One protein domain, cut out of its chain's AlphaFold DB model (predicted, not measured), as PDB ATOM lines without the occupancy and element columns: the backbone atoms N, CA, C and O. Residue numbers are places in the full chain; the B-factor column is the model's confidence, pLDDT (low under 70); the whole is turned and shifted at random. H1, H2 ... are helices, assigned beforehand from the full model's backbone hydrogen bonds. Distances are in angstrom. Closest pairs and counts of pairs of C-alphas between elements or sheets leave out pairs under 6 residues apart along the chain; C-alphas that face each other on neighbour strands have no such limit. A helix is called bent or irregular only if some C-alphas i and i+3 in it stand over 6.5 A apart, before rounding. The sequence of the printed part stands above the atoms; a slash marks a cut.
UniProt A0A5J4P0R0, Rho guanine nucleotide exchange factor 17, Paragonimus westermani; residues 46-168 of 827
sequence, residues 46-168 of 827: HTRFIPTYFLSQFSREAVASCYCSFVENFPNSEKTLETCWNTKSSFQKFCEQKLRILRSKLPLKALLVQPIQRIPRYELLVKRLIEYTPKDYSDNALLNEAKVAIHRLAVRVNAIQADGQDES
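Overview. This is residues 46 to 168 of the 827 residues of the protein "Rho guanine nucleotide exchange factor 17" of Paragonimus westermani (UniProt A0A5J4P0R0). A long helix, H6, is the spine of one half of a loose, open model: H1 and then H2a pack along it one after the other, and H5 folds against it as the other arm of a helical hairpin. The bent helix H2 reaches from this half toward the far end, where H3 turns off at a corner and short H4 leads back toward H5; residues 100 to 106, of which 100 to 102 belong to H3, stand free and stick out. The printed part has 123 residues with six named helices, in the order H1 to H6, and no named strand; the class is all helix. It is loose, with a radius of gyration of the C-alphas of 18.8 A, and only just elongated, spanning 61 by 40 by 23 A.

Arrangement. H1, residues 50 to 58, touches residues 139 to 153 of H6, residues 138 to 168, at a shallow tilt of 29 degrees, the same way; their closest C-alphas, Leu 55 and Ala 146, are 4.8 A apart. H2, residues 61 to 87, was assigned as one helix by its hydrogen bonds but is bent, with C-alphas 72 and 75 7.1 A apart; its arms H2a, residues 61 to 72, and H2b, residues 75 to 87, stand at a steep tilt of 43 degrees. H2a touches residues 153 to 164 of H6 at a shallow tilt of 34 degrees, only just short of steep, the same way; the closest C-alphas are those of Cys 68 and Val 157, 6.1 A apart. H2b and H3, residues 89 to 102, touch only at the corner, where the closest C-alphas, Trp 85 and Gln 92, are 5.4 A apart. H4, residues 108 to 113, is close to H2b but not clearly touching; the closest C-alphas, Glu 78 and Lys 109, are 7.1 A apart. H5, residues 118 to 131, and H6 form a hairpin and touch at a shallow tilt of 30 degrees, opposite ways; the closest C-alphas are those of Val 126 and Lys 147, 6.1 A apart. H4 and H6 are apart, as are H2b and H6. Every O i to N i+4 pair is within hydrogen-bond range in H1, H2a, H2b, H3, H4 and H5, and 24 of 27 are in H6.

Along the chain. H1 begins with C-alpha 50 at (135.733, 174.702, 143.583). H2a is 16.1 A long and H2b 18.1 A, ending with C-alpha 87 at (113.532, 183.296, 103.821). H3 measures 19.9 A and H5 20.2 A. H6, 47.3 A long, ends with C-alpha 168 at (123.293, 203.560, 116.546).

Size, cuts and confidence. The C-alphas farthest apart, Ser 89 and Asp 136, are 60.6 A apart. The printed part has no cut and no long link. Mean pLDDT of the printed part is 79.1; residues 46 to 51, 104 and 160 to 168 are under 70.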
ATOM      1  N   HIS A  46     137.206 166.507 148.806       44.16
ATOM      2  CA  HIS A  46     136.516 167.031 147.603       44.16
ATOM      3  C   HIS A  46     135.943 168.464 147.610       44.16
ATOM      4  O   HIS A  46     135.539 168.923 146.543       44.16
ATOM      5  N   THR A  47     135.948 169.215 148.715       44.25
ATOM      6  CA  THR A  47     135.419 170.602 148.732       44.25
ATOM      7  C   THR A  47     136.423 171.667 148.265       44.25
ATOM      8  O   THR A  47     136.063 172.524 147.461       44.25
ATOM      9  N   ARG A  48     137.693 171.559 148.688       47.62
ATOM     10  CA  ARG A  48     138.789 172.555 148.546       47.62
ATOM     11  C   ARG A  48     139.208 172.992 147.124       47.62
ATOM     12  O   ARG A  48     140.204 173.695 146.963       47.62
ATOM     13  N   PHE A  49     138.506 172.560 146.077       59.47
ATOM     14  CA  PHE A  49     138.901 172.782 144.677       59.47
ATOM     15  C   PHE A  49     137.902 173.584 143.832       59.47
ATOM     16  O   PHE A  49     138.225 173.945 142.702       59.47
ATOM     17  N   ILE A  50     136.710 173.904 144.345       69.44
ATOM     18  CA  ILE A  50     135.733 174.702 143.583       69.44
ATOM     19  C   ILE A  50     136.205 176.161 143.394       69.44
ATOM     20  O   ILE A  50     136.226 176.612 142.245       69.44
ATOM     21  N   PRO A  51     136.642 176.902 144.435       67.69
ATOM     22  CA  PRO A  51     137.040 178.305 144.278       67.69
ATOM     23  C   PRO A  51     138.274 178.457 143.383       67.69
ATOM     24  O   PRO A  51     138.286 179.276 142.465       67.69
ATOM     25  N   THR A  52     139.284 177.605 143.597       73.88
ATOM     26  CA  THR A  52     140.507 177.571 142.786       73.88
ATOM     27  C   THR A  52     140.207 177.218 141.331       73.88
ATOM     28  O   THR A  52     140.806 177.809 140.433       73.88
ATOM     29  N   TYR A  53     139.235 176.336 141.060       79.44
ATOM     30  CA  TYR A  53     138.796 176.060 139.694       79.44
ATOM     31  C   TYR A  53     138.140 177.283 139.037       79.44
ATOM     32  O   TYR A  53     138.563 177.661 137.943       79.44
ATOM     33  N   PHE A  54     137.178 177.942 139.696       79.81
ATOM     34  CA  PHE A  54     136.562 179.173 139.177       79.81
ATOM     35  C   PHE A  54     137.619 180.248 138.886       79.81
ATOM     36  O   PHE A  54     137.679 180.756 137.763       79.81
ATOM     37  N   LEU A  55     138.508 180.523 139.843       79.25
ATOM     38  CA  LEU A  55     139.606 181.474 139.677       79.25
ATOM     39  C   LEU A  55     140.515 181.086 138.495       79.25
ATOM     40  O   LEU A  55     140.818 181.930 137.652       79.25
ATOM     41  N   SER A  56     140.869 179.800 138.361       78.44
ATOM     42  CA  SER A  56     141.727 179.291 137.277       78.44
ATOM     43  C   SER A  56     141.122 179.393 135.875       78.44
ATOM     44  O   SER A  56     141.875 179.384 134.905       78.44
ATOM     45  N   GLN A  57     139.791 179.454 135.735       81.31
ATOM     46  CA  GLN A  57     139.137 179.559 134.425       81.31
ATOM     47  C   GLN A  57     138.737 180.995 134.086       81.31
ATOM     48  O   GLN A  57     139.004 181.437 132.971       81.31
ATOM     49  N   PHE A  58     138.159 181.747 135.027       82.06
ATOM     50  CA  PHE A  58     137.703 183.118 134.764       82.06
ATOM     51  C   PHE A  58     138.837 184.153 134.747       82.06
ATOM     52  O   PHE A  58     138.685 185.189 134.109       82.06
ATOM     53  N   SER A  59     140.004 183.849 135.328       80.19
ATOM     54  CA  SER A  59     141.206 184.696 135.201       80.19
ATOM     55  C   SER A  59     141.979 184.486 133.888       80.19
ATOM     56  O   SER A  59     143.012 185.116 133.673       80.19
ATOM     57  N   ARG A  60     141.532 183.583 133.000       85.25
ATOM     58  CA  ARG A  60     142.194 183.329 131.709       85.25
ATOM     59  C   ARG A  60     141.642 184.271 130.651       85.25
ATOM     60  O   ARG A  60     140.514 184.095 130.198       85.25
ATOM     61  N   GLU A  61     142.473 185.190 130.168       79.88
ATOM     62  CA  GLU A  61     142.062 186.170 129.153       79.88
ATOM     63  C   GLU A  61     141.514 185.517 127.869       79.88
ATOM     64  O   GLU A  61     140.570 186.018 127.274       79.88
ATOM     65  N   ALA A  62     141.993 184.326 127.494       79.25
ATOM     66  CA  ALA A  62     141.433 183.558 126.377       79.25
ATOM     67  C   ALA A  62     139.951 183.155 126.570       79.25
ATOM     68  O   ALA A  62     139.215 183.050 125.590       79.25
ATOM     69  N   VAL A  63     139.500 182.929 127.810       81.38
ATOM     70  CA  VAL A  63     138.087 182.643 128.130       81.38
ATOM     71  C   VAL A  63     137.269 183.931 128.053       81.38
ATOM     72  O   VAL A  63     136.202 183.938 127.440       81.38
ATOM     73  N   ALA A  64     137.797 185.024 128.609       79.12
ATOM     74  CA  ALA A  64     137.161 186.335 128.569       79.12
ATOM     75  C   ALA A  64     137.004 186.853 127.127       79.12
ATOM     76  O   ALA A  64     135.897 187.202 126.726       79.12
ATOM     77  N   SER A  65     138.070 186.810 126.322       76.69
ATOM     78  CA  SER A  65     138.082 187.171 124.898       76.69
ATOM     79  C   SER A  65     137.093 186.338 124.071       76.69
ATOM     80  O   SER A  65     136.222 186.912 123.418       76.69
ATOM     81  N   CYS A  66     137.133 184.999 124.163       84.31
ATOM     82  CA  CYS A  66     136.185 184.132 123.448       84.31
ATOM     83  C   CYS A  66     134.718 184.427 123.802       84.31
ATOM     84  O   CYS A  66     133.843 184.292 122.947       84.31
ATOM     85  N   TYR A  67     134.437 184.811 125.052       85.06
ATOM     86  CA  TYR A  67     133.091 185.183 125.481       85.06
ATOM     87  C   TYR A  67     132.696 186.586 124.990       85.06
ATOM     88  O   TYR A  67     131.588 186.758 124.485       85.06
ATOM     89  N   CYS A  68     133.602 187.566 125.063       81.00
ATOM     90  CA  CYS A  68     133.403 188.917 124.523       81.00
ATOM     91  C   CYS A  68     133.023 188.862 123.035       81.00
ATOM     92  O   CYS A  68     131.958 189.346 122.659       81.00
ATOM     93  N   SER A  69     133.811 188.157 122.214       81.75
ATOM     94  CA  SER A  69     133.523 188.010 120.781       81.75
ATOM     95  C   SER A  69     132.281 187.165 120.473       81.75
ATOM     96  O   SER A  69     131.731 187.274 119.378       81.75
ATOM     97  N   PHE A  70     131.791 186.343 121.411       86.00
ATOM     98  CA  PHE A  70     130.473 185.712 121.274       86.00
ATOM     99  C   PHE A  70     129.343 186.730 121.471       86.00
ATOM    100  O   PHE A  70     128.407 186.741 120.677       86.00
ATOM    101  N   VAL A  71     129.431 187.594 122.490       83.00
ATOM    102  CA  VAL A  71     128.427 188.642 122.762       83.00
ATOM    103  C   VAL A  71     128.387 189.668 121.628       83.00
ATOM    104  O   VAL A  71     127.312 189.959 121.118       83.00
ATOM    105  N   GLU A  72     129.551 190.133 121.179       80.50
ATOM    106  CA  GLU A  72     129.741 191.021 120.022       80.50
ATOM    107  C   GLU A  72     129.058 190.472 118.751       80.50
ATOM    108  O   GLU A  72     128.311 191.171 118.068       80.50
ATOM    109  N   ASN A  73     129.248 189.180 118.458       83.75
ATOM    110  CA  ASN A  73     128.658 188.538 117.281       83.75
ATOM    111  C   ASN A  73     127.210 188.058 117.486       83.75
ATOM    112  O   ASN A  73     126.547 187.710 116.501       83.75
ATOM    113  N   PHE A  74     126.688 188.029 118.718       85.19
ATOM    114  CA  PHE A  74     125.357 187.486 118.992       85.19
ATOM    115  C   PHE A  74     124.242 188.224 118.222       85.19
ATOM    116  O   PHE A  74     123.506 187.531 117.511       85.19
ATOM    117  N   PRO A  75     124.151 189.574 118.221       78.94
ATOM    118  CA  PRO A  75     123.132 190.297 117.455       78.94
ATOM    119  C   PRO A  75     123.193 190.026 115.946       78.94
ATOM    120  O   PRO A  75     122.171 190.065 115.264       78.94
ATOM    121  N   ASN A  76     124.377 189.735 115.398       80.12
ATOM    122  CA  ASN A  76     124.532 189.340 113.996       80.12
ATOM    123  C   ASN A  76     124.057 187.893 113.759       80.12
ATOM    124  O   ASN A  76     123.381 187.606 112.768       80.12
ATOM    125  N   SER A  77     124.346 186.985 114.696       82.75
ATOM    126  CA  SER A  77     123.873 185.596 114.646       82.75
ATOM    127  C   SER A  77     122.345 185.492 114.753       82.75
ATOM    128  O   SER A  77     121.739 184.722 114.011       82.75
ATOM    129  N   GLU A  78     121.714 186.327 115.585       80.12
ATOM    130  CA  GLU A  78     120.260 186.424 115.739       80.12
ATOM    131  C   GLU A  78     119.602 186.943 114.452       80.12
ATOM    132  O   GLU A  78     118.758 186.255 113.876       80.12
ATOM    133  N   LYS A  79     120.072 188.082 113.919       77.06
ATOM    134  CA  LYS A  79     119.623 188.634 112.624       77.06
ATOM    135  C   LYS A  79     119.769 187.620 111.484       77.06
ATOM    136  O   LYS A  79     118.901 187.530 110.613       77.06
ATOM    137  N   THR A  80     120.857 186.847 111.479       81.81
ATOM    138  CA  THR A  80     121.115 185.798 110.479       81.81
ATOM    139  C   THR A  80     120.158 184.616 110.637       81.81
ATOM    140  O   THR A  80     119.646 184.113 109.632       81.81
ATOM    141  N   LEU A  81     119.887 184.192 111.875       85.69
ATOM    142  CA  LEU A  81     118.949 183.116 112.185       85.69
ATOM    143  C   LEU A  81     117.525 183.487 111.759       85.69
ATOM    144  O   LEU A  81     116.905 182.717 111.030       85.69
ATOM    145  N   GLU A  82     117.038 184.671 112.138       81.00
ATOM    146  CA  GLU A  82     115.712 185.174 111.751       81.00
ATOM    147  C   GLU A  82     115.594 185.356 110.234       81.00
ATOM    148  O   GLU A  82     114.616 184.920 109.628       81.00
ATOM    149  N   THR A  83     116.628 185.905 109.584       80.94
ATOM    150  CA  THR A  83     116.659 186.012 108.117       80.94
ATOM    151  C   THR A  83     116.567 184.631 107.461       80.94
ATOM    152  O   THR A  83     115.823 184.467 106.497       80.94
ATOM    153  N   CYS A  84     117.286 183.620 107.958       84.38
ATOM    154  CA  CYS A  84     117.228 182.268 107.392       84.38
ATOM    155  C   CYS A  84     115.915 181.544 107.710       84.38
ATOM    156  O   CYS A  84     115.442 180.790 106.864       84.38
ATOM    157  N   TRP A  85     115.309 181.790 108.873       81.75
ATOM    158  CA  TRP A  85     113.987 181.273 109.227       81.75
ATOM    159  C   TRP A  85     112.916 181.815 108.270       81.75
ATOM    160  O   TRP A  85     112.221 181.038 107.622       81.75
ATOM    161  N   ASN A  86     112.873 183.137 108.087       79.94
ATOM    162  CA  ASN A  86     111.847 183.812 107.287       79.94
ATOM    163  C   ASN A  86     112.032 183.644 105.766       79.94
ATOM    164  O   ASN A  86     111.059 183.743 105.026       79.94
ATOM    165  N   THR A  87     113.258 183.408 105.274       81.56
ATOM    166  CA  THR A  87     113.532 183.296 103.821       81.56
ATOM    167  C   THR A  87     113.717 181.869 103.304       81.56
ATOM    168  O   THR A  87     113.704 181.668 102.091       81.56
ATOM    169  N   LYS A  88     113.926 180.865 104.170       85.19
ATOM    170  CA  LYS A  88     114.259 179.492 103.746       85.19
ATOM    171  C   LYS A  88     113.418 178.465 104.500       85.19
ATOM    172  O   LYS A  88     113.836 177.913 105.516       85.19
ATOM    173  N   SER A  89     112.274 178.106 103.924       82.88
ATOM    174  CA  SER A  89     111.395 177.040 104.434       82.88
ATOM    175  C   SER A  89     112.105 175.682 104.600       82.88
ATOM    176  O   SER A  89     111.750 174.895 105.477       82.88
ATOM    177  N   SER A  90     113.160 175.412 103.823       87.00
ATOM    178  CA  SER A  90     114.043 174.248 103.996       87.00
ATOM    179  C   SER A  90     114.879 174.302 105.284       87.00
ATOM    180  O   SER A  90     115.084 173.271 105.926       87.00
ATOM    181  N   PHE A  91     115.319 175.491 105.705       87.12
ATOM    182  CA  PHE A  91     116.046 175.705 106.958       87.12
ATOM    183  C   PHE A  91     115.117 175.608 108.175       87.12
ATOM    184  O   PHE A  91     115.479 174.955 109.156       87.12
ATOM    185  N   GLN A  92     113.902 176.164 108.090       82.25
ATOM    186  CA  GLN A  92     112.863 175.973 109.109       82.25
ATOM    187  C   GLN A  92     112.568 174.477 109.317       82.25
ATOM    188  O   GLN A  92     112.726 173.965 110.426       82.25
ATOM    189  N   LYS A  93     112.236 173.746 108.240       86.31
ATOM    190  CA  LYS A  93     111.958 172.297 108.289       86.31
ATOM    191  C   LYS A  93     113.127 171.497 108.878       86.31
ATOM    192  O   LYS A  93     112.900 170.590 109.675       86.31
ATOM    193  N   PHE A  94     114.371 171.855 108.552       87.31
ATOM    194  CA  PHE A  94     115.562 171.254 109.164       87.31
ATOM    195  C   PHE A  94     115.642 171.519 110.677       87.31
ATOM    196  O   PHE A  94     115.887 170.589 111.447       87.31
ATOM    197  N   CYS A  95     115.406 172.757 111.123       82.94
ATOM    198  CA  CYS A  95     115.425 173.106 112.545       82.94
ATOM    199  C   CYS A  95     114.334 172.367 113.332       82.94
ATOM    200  O   CYS A  95     114.633 171.764 114.361       82.94
ATOM    201  N   GLU A  96     113.101 172.331 112.821       83.25
ATOM    202  CA  GLU A  96     112.001 171.567 113.422       83.25
ATOM    203  C   GLU A  96     112.304 170.065 113.487       83.25
ATOM    204  O   GLU A  96     112.087 169.429 114.519       83.25
ATOM    205  N   GLN A  97     112.851 169.484 112.413       85.31
ATOM    206  CA  GLN A  97     113.237 168.074 112.387       85.31
ATOM    207  C   GLN A  97     114.303 167.769 113.452       85.31
ATOM    208  O   GLN A  97     114.203 166.759 114.152       85.31
ATOM    209  N   LYS A  98     115.304 168.644 113.626       81.31
ATOM    210  CA  LYS A  98     116.319 168.490 114.682       81.31
ATOM    211  C   LYS A  98     115.734 168.661 116.083       81.31
ATOM    212  O   LYS A  98     116.090 167.869 116.952       81.31
ATOM    213  N   LEU A  99     114.808 169.598 116.288       81.50
ATOM    214  CA  LEU A  99     114.103 169.786 117.561       81.50
ATOM    215  C   LEU A  99     113.347 168.509 117.975       81.50
ATOM    216  O   LEU A  99     113.514 168.017 119.093       81.50
ATOM    217  N   ARG A 100     112.593 167.915 117.035       79.19
ATOM    218  CA  ARG A 100     111.846 166.658 117.234       79.19
ATOM    219  C   ARG A 100     112.777 165.475 117.542       79.19
ATOM    220  O   ARG A 100     112.495 164.712 118.462       79.19
ATOM    221  N   ILE A 101     113.905 165.348 116.832       81.50
ATOM    222  CA  ILE A 101     114.912 164.289 117.068       81.50
ATOM    223  C   ILE A 101     115.578 164.429 118.446       81.50
ATOM    224  O   ILE A 101     115.778 163.430 119.134       81.50
ATOM    225  N   LEU A 102     115.923 165.650 118.858       73.69
ATOM    226  CA  LEU A 102     116.616 165.912 120.125       73.69
ATOM    227  C   LEU A 102     115.691 165.856 121.353       73.69
ATOM    228  O   LEU A 102     116.194 165.847 122.475       73.69
ATOM    229  N   ARG A 103     114.360 165.848 121.159       71.81
ATOM    230  CA  ARG A 103     113.337 166.018 122.217       71.81
ATOM    231  C   ARG A 103     113.572 167.262 123.096       71.81
ATOM    232  O   ARG A 103     113.134 167.324 124.244       71.81
ATOM    233  N   SER A 104     114.277 168.258 122.564       67.00
ATOM    234  CA  SER A 104     114.655 169.481 123.271       67.00
ATOM    235  C   SER A 104     113.494 170.472 123.283       67.00
ATOM    236  O   SER A 104     113.032 170.877 122.220       67.00
ATOM    237  N   LYS A 105     113.070 170.917 124.472       70.94
ATOM    238  CA  LYS A 105     111.964 171.880 124.641       70.94
ATOM    239  C   LYS A 105     112.273 173.318 124.186       70.94
ATOM    240  O   LYS A 105     111.380 174.148 124.217       70.94
ATOM    241  N   LEU A 106     113.520 173.629 123.823       79.38
ATOM    242  CA  LEU A 106     113.985 174.994 123.556       79.38
ATOM    243  C   LEU A 106     114.343 175.181 122.073       79.38
ATOM    244  O   LEU A 106     115.146 174.394 121.560       79.38
ATOM    245  N   PRO A 107     113.813 176.212 121.386       80.12
ATOM    246  CA  PRO A 107     114.165 176.506 120.000       80.12
ATOM    247  C   PRO A 107     115.619 176.989 119.872       80.12
ATOM    248  O   PRO A 107     116.231 177.470 120.828       80.12
ATOM    249  N   LEU A 108     116.173 176.918 118.655       83.12
ATOM    250  CA  LEU A 108     117.573 177.282 118.384       83.12
ATOM    251  C   LEU A 108     117.918 178.717 118.827       83.12
ATOM    252  O   LEU A 108     119.009 178.941 119.346       83.12
ATOM    253  N   LYS A 109     116.978 179.665 118.699       80.69
ATOM    254  CA  LYS A 109     117.142 181.041 119.194       80.69
ATOM    255  C   LYS A 109     117.373 181.077 120.712       80.69
ATOM    256  O   LYS A 109     118.349 181.669 121.165       80.69
ATOM    257  N   ALA A 110     116.540 180.378 121.486       83.81
ATOM    258  CA  ALA A 110     116.669 180.311 122.942       83.81
ATOM    259  C   ALA A 110     117.982 179.640 123.385       83.81
ATOM    260  O   ALA A 110     118.593 180.073 124.360       83.81
ATOM    261  N   LEU A 111     118.467 178.633 122.645       85.75
ATOM    262  CA  LEU A 111     119.767 178.000 122.907       85.75
ATOM    263  C   LEU A 111     120.953 178.959 122.688       85.75
ATOM    264  O   LEU A 111     121.897 178.938 123.475       85.75
ATOM    265  N   LEU A 112     120.905 179.830 121.673       86.88
ATOM    266  CA  LEU A 112     121.962 180.824 121.416       86.88
ATOM    267  C   LEU A 112     122.023 181.939 122.475       86.88
ATOM    268  O   LEU A 112     123.084 182.529 122.662       86.88
ATOM    269  N   VAL A 113     120.924 182.206 123.186       84.88
ATOM    270  CA  VAL A 113     120.859 183.186 124.290       84.88
ATOM    271  C   VAL A 113     121.467 182.635 125.593       84.88
ATOM    272  O   VAL A 113     121.933 183.405 126.438       84.88
ATOM    273  N   GLN A 114     121.515 181.308 125.774       84.31
ATOM    274  CA  GLN A 114     121.964 180.685 127.030       84.31
ATOM    275  C   GLN A 114     123.366 181.101 127.511       84.31
ATOM    276  O   GLN A 114     123.495 181.308 128.721       84.31
ATOM    277  N   PRO A 115     124.399 181.253 126.650       85.19
ATOM    278  CA  PRO A 115     125.709 181.730 127.083       85.19
ATOM    279  C   PRO A 115     125.626 183.108 127.738       85.19
ATOM    280  O   PRO A 115     126.126 183.250 128.848       85.19
ATOM    281  N   ILE A 116     124.915 184.066 127.123       84.44
ATOM    282  CA  ILE A 116     124.758 185.447 127.622       84.44
ATOM    283  C   ILE A 116     124.154 185.450 129.030       84.44
ATOM    284  O   ILE A 116     124.678 186.083 129.945       84.44
ATOM    285  N   GLN A 117     123.103 184.652 129.240       84.31
ATOM    286  CA  GLN A 117     122.466 184.492 130.550       84.31
ATOM    287  C   GLN A 117     123.328 183.738 131.585       84.31
ATOM    288  O   GLN A 117     122.941 183.648 132.753       84.31
ATOM    289  N   ARG A 118     124.451 183.116 131.198       86.94
ATOM    290  CA  ARG A 118     125.216 182.219 132.078       86.94
ATOM    291  C   ARG A 118     126.202 182.955 132.983       86.94
ATOM    292  O   ARG A 118     126.357 182.531 134.125       86.94
ATOM    293  N   ILE A 119     126.823 184.048 132.529       84.19
ATOM    294  CA  ILE A 119     127.766 184.826 133.358       84.19
ATOM    295  C   ILE A 119     127.080 185.479 134.575       84.19
ATOM    296  O   ILE A 119     127.551 185.229 135.686       84.19
ATOM    297  N   PRO A 120     125.931 186.182 134.450       83.12
ATOM    298  CA  PRO A 120     125.213 186.709 135.619       83.12
ATOM    299  C   PRO A 120     124.807 185.614 136.620       83.12
ATOM    300  O   PRO A 120     124.901 185.797 137.833       83.12
ATOM    301  N   ARG A 121     124.432 184.423 136.123       86.19
ATOM    302  CA  ARG A 121     124.116 183.259 136.969       86.19
ATOM    303  C   ARG A 121     125.330 182.745 137.755       86.19
ATOM    304  O   ARG A 121     125.136 182.258 138.865       86.19
ATOM    305  N   TYR A 122     126.556 182.861 137.237       88.06
ATOM    306  CA  TYR A 122     127.760 182.544 138.016       88.06
ATOM    307  C   TYR A 122     128.053 183.590 139.095       88.06
ATOM    308  O   TYR A 122     128.459 183.205 140.189       88.06
ATOM    309  N   GLU A 123     127.798 184.879 138.849       84.25
ATOM    310  CA  GLU A 123     127.969 185.907 139.886       84.25
ATOM    311  C   GLU A 123     126.998 185.683 141.058       84.25
ATOM    312  O   GLU A 123     127.415 185.675 142.216       84.25
ATOM    313  N   LEU A 124     125.721 185.402 140.764       86.38
ATOM    314  CA  LEU A 124     124.711 185.049 141.772       86.38
ATOM    315  C   LEU A 124     125.059 183.753 142.527       86.38
ATOM    316  O   LEU A 124     124.901 183.687 143.745       86.38
ATOM    317  N   LEU A 125     125.567 182.734 141.824       86.69
ATOM    318  CA  LEU A 125     126.000 181.479 142.443       86.69
ATOM    319  C   LEU A 125     127.175 181.697 143.406       86.69
ATOM    320  O   LEU A 125     127.157 181.151 144.505       86.69
ATOM    321  N   VAL A 126     128.176 182.495 143.024       84.75
ATOM    322  CA  VAL A 126     129.341 182.764 143.882       84.75
ATOM    323  C   VAL A 126     128.984 183.689 145.050       84.75
ATOM    324  O   VAL A 126     129.445 183.425 146.156       84.75
ATOM    325  N   LYS A 127     128.103 184.690 144.868       84.38
ATOM    326  CA  LYS A 127     127.528 185.470 145.987       84.38
ATOM    327  C   LYS A 127     126.900 184.537 147.033       84.38
ATOM    328  O   LYS A 127     127.323 184.553 148.186       84.38
ATOM    329  N   ARG A 128     126.025 183.622 146.599       86.19
ATOM    330  CA  ARG A 128     125.410 182.621 147.484       86.19
ATOM    331  C   ARG A 128     126.423 181.654 148.106       86.19
ATOM    332  O   ARG A 128     126.295 181.311 149.273       86.19
ATOM    333  N   LEU A 129     127.453 181.217 147.383       82.69
ATOM    334  CA  LEU A 129     128.498 180.367 147.972       82.69
ATOM    335  C   LEU A 129     129.292 181.089 149.074       82.69
ATOM    336  O   LEU A 129     129.673 180.444 150.048       82.69
ATOM    337  N   ILE A 130     129.500 182.405 148.965       83.88
ATOM    338  CA  ILE A 130     130.139 183.213 150.018       83.88
ATOM    339  C   ILE A 130     129.225 183.325 151.250       83.88
ATOM    340  O   ILE A 130     129.713 183.159 152.363       83.88
ATOM    341  N   GLU A 131     127.913 183.527 151.068       82.88
ATOM    342  CA  GLU A 131     126.923 183.572 152.165       82.88
ATOM    343  C   GLU A 131     126.946 182.301 153.039       82.88
ATOM    344  O   GLU A 131     126.845 182.388 154.261       82.88
ATOM    345  N   TYR A 132     127.130 181.125 152.426       80.25
ATOM    346  CA  TYR A 132     127.180 179.831 153.123       80.25
ATOM    347  C   TYR A 132     128.601 179.369 153.523       80.25
ATOM    348  O   TYR A 132     128.749 178.260 154.040       80.25
ATOM    349  N   THR A 133     129.648 180.183 153.320       79.38
ATOM    350  CA  THR A 133     131.042 179.827 153.665       79.38
ATOM    351  C   THR A 133     131.565 180.696 154.819       79.38
ATOM    352  O   THR A 133     131.738 181.899 154.624       79.38
ATOM    353  N   PRO A 134     131.892 180.131 156.003       77.31
ATOM    354  CA  PRO A 134     132.456 180.888 157.126       77.31
ATOM    355  C   PRO A 134     133.713 181.688 156.756       77.31
ATOM    356  O   PRO A 134     134.523 181.241 155.941       77.31
ATOM    357  N   LYS A 135     133.889 182.863 157.374       73.62
ATOM    358  CA  LYS A 135     134.985 183.800 157.060       73.62
ATOM    359  C   LYS A 135     136.372 183.230 157.374       73.62
ATOM    360  O   LYS A 135     137.323 183.535 156.665       73.62
ATOM    361  N   ASP A 136     136.464 182.364 158.379       72.19
ATOM    362  CA  ASP A 136     137.711 181.750 158.858       72.19
ATOM    363  C   ASP A 136     138.199 180.584 157.974       72.19
ATOM    364  O   ASP A 136     139.224 179.961 158.252       72.19
ATOM    365  N   TYR A 137     137.453 180.243 156.919       75.81
ATOM    366  CA  TYR A 137     137.757 179.122 156.035       75.81
ATOM    367  C   TYR A 137     138.516 179.585 154.783       75.81
ATOM    368  O   TYR A 137     138.124 180.558 154.136       75.81
ATOM    369  N   SER A 138     139.571 178.851 154.398       70.44
ATOM    370  CA  SER A 138     140.491 179.180 153.285       70.44
ATOM    371  C   SER A 138     139.792 179.573 151.983       70.44
ATOM    372  O   SER A 138     140.252 180.431 151.231       70.44
ATOM    373  N   ASP A 139     138.662 178.931 151.722       74.31
ATOM    374  CA  ASP A 139     137.932 179.039 150.472       74.31
ATOM    375  C   ASP A 139     137.121 180.345 150.394       74.31
ATOM    376  O   ASP A 139     136.775 180.764 149.294       74.31
ATOM    377  N   ASN A 140     136.869 181.039 151.516       78.44
ATOM    378  CA  ASN A 140     136.159 182.324 151.525       78.44
ATOM    379  C   ASN A 140     136.962 183.421 150.794       78.44
ATOM    380  O   ASN A 140     136.407 184.137 149.958       78.44
ATOM    381  N   ALA A 141     138.277 183.499 151.023       79.94
ATOM    382  CA  ALA A 141     139.163 184.420 150.303       79.94
ATOM    383  C   ALA A 141     139.148 184.139 148.788       79.94
ATOM    384  O   ALA A 141     138.858 185.023 147.980       79.94
ATOM    385  N   LEU A 142     139.336 182.871 148.411       80.38
ATOM    386  CA  LEU A 142     139.360 182.429 147.015       80.38
ATOM    387  C   LEU A 142     138.004 182.599 146.303       80.38
ATOM    388  O   LEU A 142     137.969 182.863 145.102       80.38
ATOM    389  N   LEU A 143     136.878 182.478 147.019       83.00
ATOM    390  CA  LEU A 143     135.546 182.784 146.484       83.00
ATOM    391  C   LEU A 143     135.357 184.289 146.245       83.00
ATOM    392  O   LEU A 143     134.739 184.663 145.249       83.00
ATOM    393  N   ASN A 144     135.905 185.155 147.102       85.38
ATOM    394  CA  ASN A 144     135.882 186.602 146.877       85.38
ATOM    395  C   ASN A 144     136.766 187.012 145.685       85.38
ATOM    396  O   ASN A 144     136.330 187.815 144.859       85.38
ATOM    397  N   GLU A 145     137.943 186.407 145.508       83.56
ATOM    398  CA  GLU A 145     138.749 186.591 144.291       83.56
ATOM    399  C   GLU A 145     138.011 186.099 143.033       83.56
ATOM    400  O   GLU A 145     137.944 186.809 142.026       83.56
ATOM    401  N   ALA A 146     137.376 184.921 143.095       85.88
ATOM    402  CA  ALA A 146     136.571 184.389 141.996       85.88
ATOM    403  C   ALA A 146     135.366 185.290 141.660       85.88
ATOM    404  O   ALA A 146     135.081 185.512 140.482       85.88
ATOM    405  N   LYS A 147     134.694 185.865 142.669       85.88
ATOM    406  CA  LYS A 147     133.632 186.875 142.505       85.88
ATOM    407  C   LYS A 147     134.151 188.089 141.732       85.88
ATOM    408  O   LYS A 147     133.507 188.503 140.772       85.88
ATOM    409  N   VAL A 148     135.322 188.620 142.093       87.38
ATOM    410  CA  VAL A 148     135.951 189.751 141.385       87.38
ATOM    411  C   VAL A 148     136.311 189.381 139.940       87.38
ATOM    412  O   VAL A 148     136.058 190.175 139.034       87.38
ATOM    413  N   ALA A 149     136.842 188.183 139.686       84.88
ATOM    414  CA  ALA A 149     137.163 187.724 138.330       84.88
ATOM    415  C   ALA A 149     135.912 187.591 137.435       84.88
ATOM    416  O   ALA A 149     135.911 188.066 136.298       84.88
ATOM    417  N   ILE A 150     134.826 187.006 137.954       87.12
ATOM    418  CA  ILE A 150     133.548 186.872 137.234       87.12
ATOM    419  C   ILE A 150     132.912 188.248 136.994       87.12
ATOM    420  O   ILE A 150     132.461 188.527 135.883       87.12
ATOM    421  N   HIS A 151     132.927 189.131 137.995       86.81
ATOM    422  CA  HIS A 151     132.362 190.473 137.882       86.81
ATOM    423  C   HIS A 151     133.121 191.343 136.862       86.81
ATOM    424  O   HIS A 151     132.500 192.015 136.044       86.81
ATOM    425  N   ARG A 152     134.460 191.255 136.805       85.00
ATOM    426  CA  ARG A 152     135.270 191.899 135.747       85.00
ATOM    427  C   ARG A 152     134.860 191.449 134.339       85.00
ATOM    428  O   ARG A 152     134.850 192.268 133.421       85.00
ATOM    429  N   LEU A 153     134.504 190.174 134.157       84.88
ATOM    430  CA  LEU A 153     133.975 189.677 132.884       84.88
ATOM    431  C   LEU A 153     132.555 190.201 132.611       84.88
ATOM    432  O   LEU A 153     132.275 190.594 131.483       84.88
ATOM    433  N   ALA A 154     131.683 190.270 133.621       83.56
ATOM    434  CA  ALA A 154     130.342 190.844 133.479       83.56
ATOM    435  C   ALA A 154     130.384 192.331 133.070       83.56
ATOM    436  O   ALA A 154     129.711 192.723 132.120       83.56
ATOM    437  N   VAL A 155     131.239 193.143 133.703       84.00
ATOM    438  CA  VAL A 155     131.422 194.566 133.354       84.00
ATOM    439  C   VAL A 155     131.921 194.735 131.913       84.00
ATOM    440  O   VAL A 155     131.369 195.544 131.172       84.00
ATOM    441  N   ARG A 156     132.898 193.929 131.466       80.31
ATOM    442  CA  ARG A 156     133.365 193.924 130.062       80.31
ATOM    443  C   ARG A 156     132.261 193.567 129.065       80.31
ATOM    444  O   ARG A 156     132.196 194.140 127.984       80.31
ATOM    445  N   VAL A 157     131.405 192.614 129.422       77.88
ATOM    446  CA  VAL A 157     130.274 192.175 128.593       77.88
ATOM    447  C   VAL A 157     129.219 193.273 128.465       77.88
ATOM    448  O   VAL A 157     128.713 193.494 127.368       77.88
ATOM    449  N   ASN A 158     128.947 193.999 129.551       74.88
ATOM    450  CA  ASN A 158     128.045 195.149 129.536       74.88
ATOM    451  C   ASN A 158     128.630 196.319 128.722       74.88
ATOM    452  O   ASN A 158     127.889 196.954 127.978       74.88
ATOM    453  N   ALA A 159     129.944 196.565 128.798       73.56
ATOM    454  CA  ALA A 159     130.615 197.597 127.998       73.56
ATOM    455  C   ALA A 159     130.454 197.353 126.486       73.56
ATOM    456  O   ALA A 159     130.007 198.241 125.773       73.56
ATOM    457  N   ILE A 160     130.654 196.119 126.009       69.06
ATOM    458  CA  ILE A 160     130.446 195.755 124.591       69.06
ATOM    459  C   ILE A 160     128.983 195.979 124.144       69.06
ATOM    460  O   ILE A 160     128.717 196.300 122.984       69.06
ATOM    461  N   GLN A 161     128.015 195.843 125.060       63.75
ATOM    462  CA  GLN A 161     126.602 196.157 124.801       63.75
ATOM    463  C   GLN A 161     126.272 197.662 124.866       63.75
ATOM    464  O   GLN A 161     125.200 198.059 124.399       63.75
ATOM    465  N   ALA A 162     127.170 198.491 125.406       59.66
ATOM    466  CA  ALA A 162     127.132 199.950 125.311       59.66
ATOM    467  C   ALA A 162     127.819 200.440 124.020       59.66
ATOM    468  O   ALA A 162     127.222 201.219 123.283       59.66
ATOM    469  N   ASP A 163     128.982 199.890 123.659       58.69
ATOM    470  CA  ASP A 163     129.710 200.238 122.425       58.69
ATOM    471  C   ASP A 163     128.843 200.001 121.167       58.69
ATOM    472  O   ASP A 163     128.667 200.884 120.325       58.69
ATOM    473  N   GLY A 164     128.191 198.832 121.073       59.75
ATOM    474  CA  GLY A 164     127.236 198.522 119.994       59.75
ATOM    475  C   GLY A 164     125.923 199.326 120.050       59.75
ATOM    476  O   GLY A 164     125.114 199.283 119.121       59.75
ATOM    477  N   GLN A 165     125.694 200.061 121.137       60.91
ATOM    478  CA  GLN A 165     124.601 201.019 121.305       60.91
ATOM    479  C   GLN A 165     125.003 202.419 120.810       60.91
ATOM    480  O   GLN A 165     124.154 203.154 120.288       60.91
ATOM    481  N   ASP A 166     126.282 202.773 120.923       63.72
ATOM    482  CA  ASP A 166     126.832 204.039 120.443       63.72
ATOM    483  C   ASP A 166     126.960 204.071 118.915       63.72
ATOM    484  O   ASP A 166     126.696 205.114 118.318       63.72
ATOM    485  N   GLU A 167     127.193 202.934 118.240       68.00
ATOM    486  CA  GLU A 167     127.105 202.856 116.766       68.00
ATOM    487  C   GLU A 167     125.757 203.387 116.225       68.00
ATOM    488  O   GLU A 167     125.720 204.119 115.233       68.00
ATOM    489  N   SER A 168     124.643 203.082 116.908       68.62
ATOM    490  CA  SER A 168     123.293 203.560 116.546       68.62
ATOM    491  C   SER A 168     123.121 205.076 116.737       68.62
ATOM    492  O   SER A 168     122.352 205.707 116.007       68.62
TER     493      SER A 168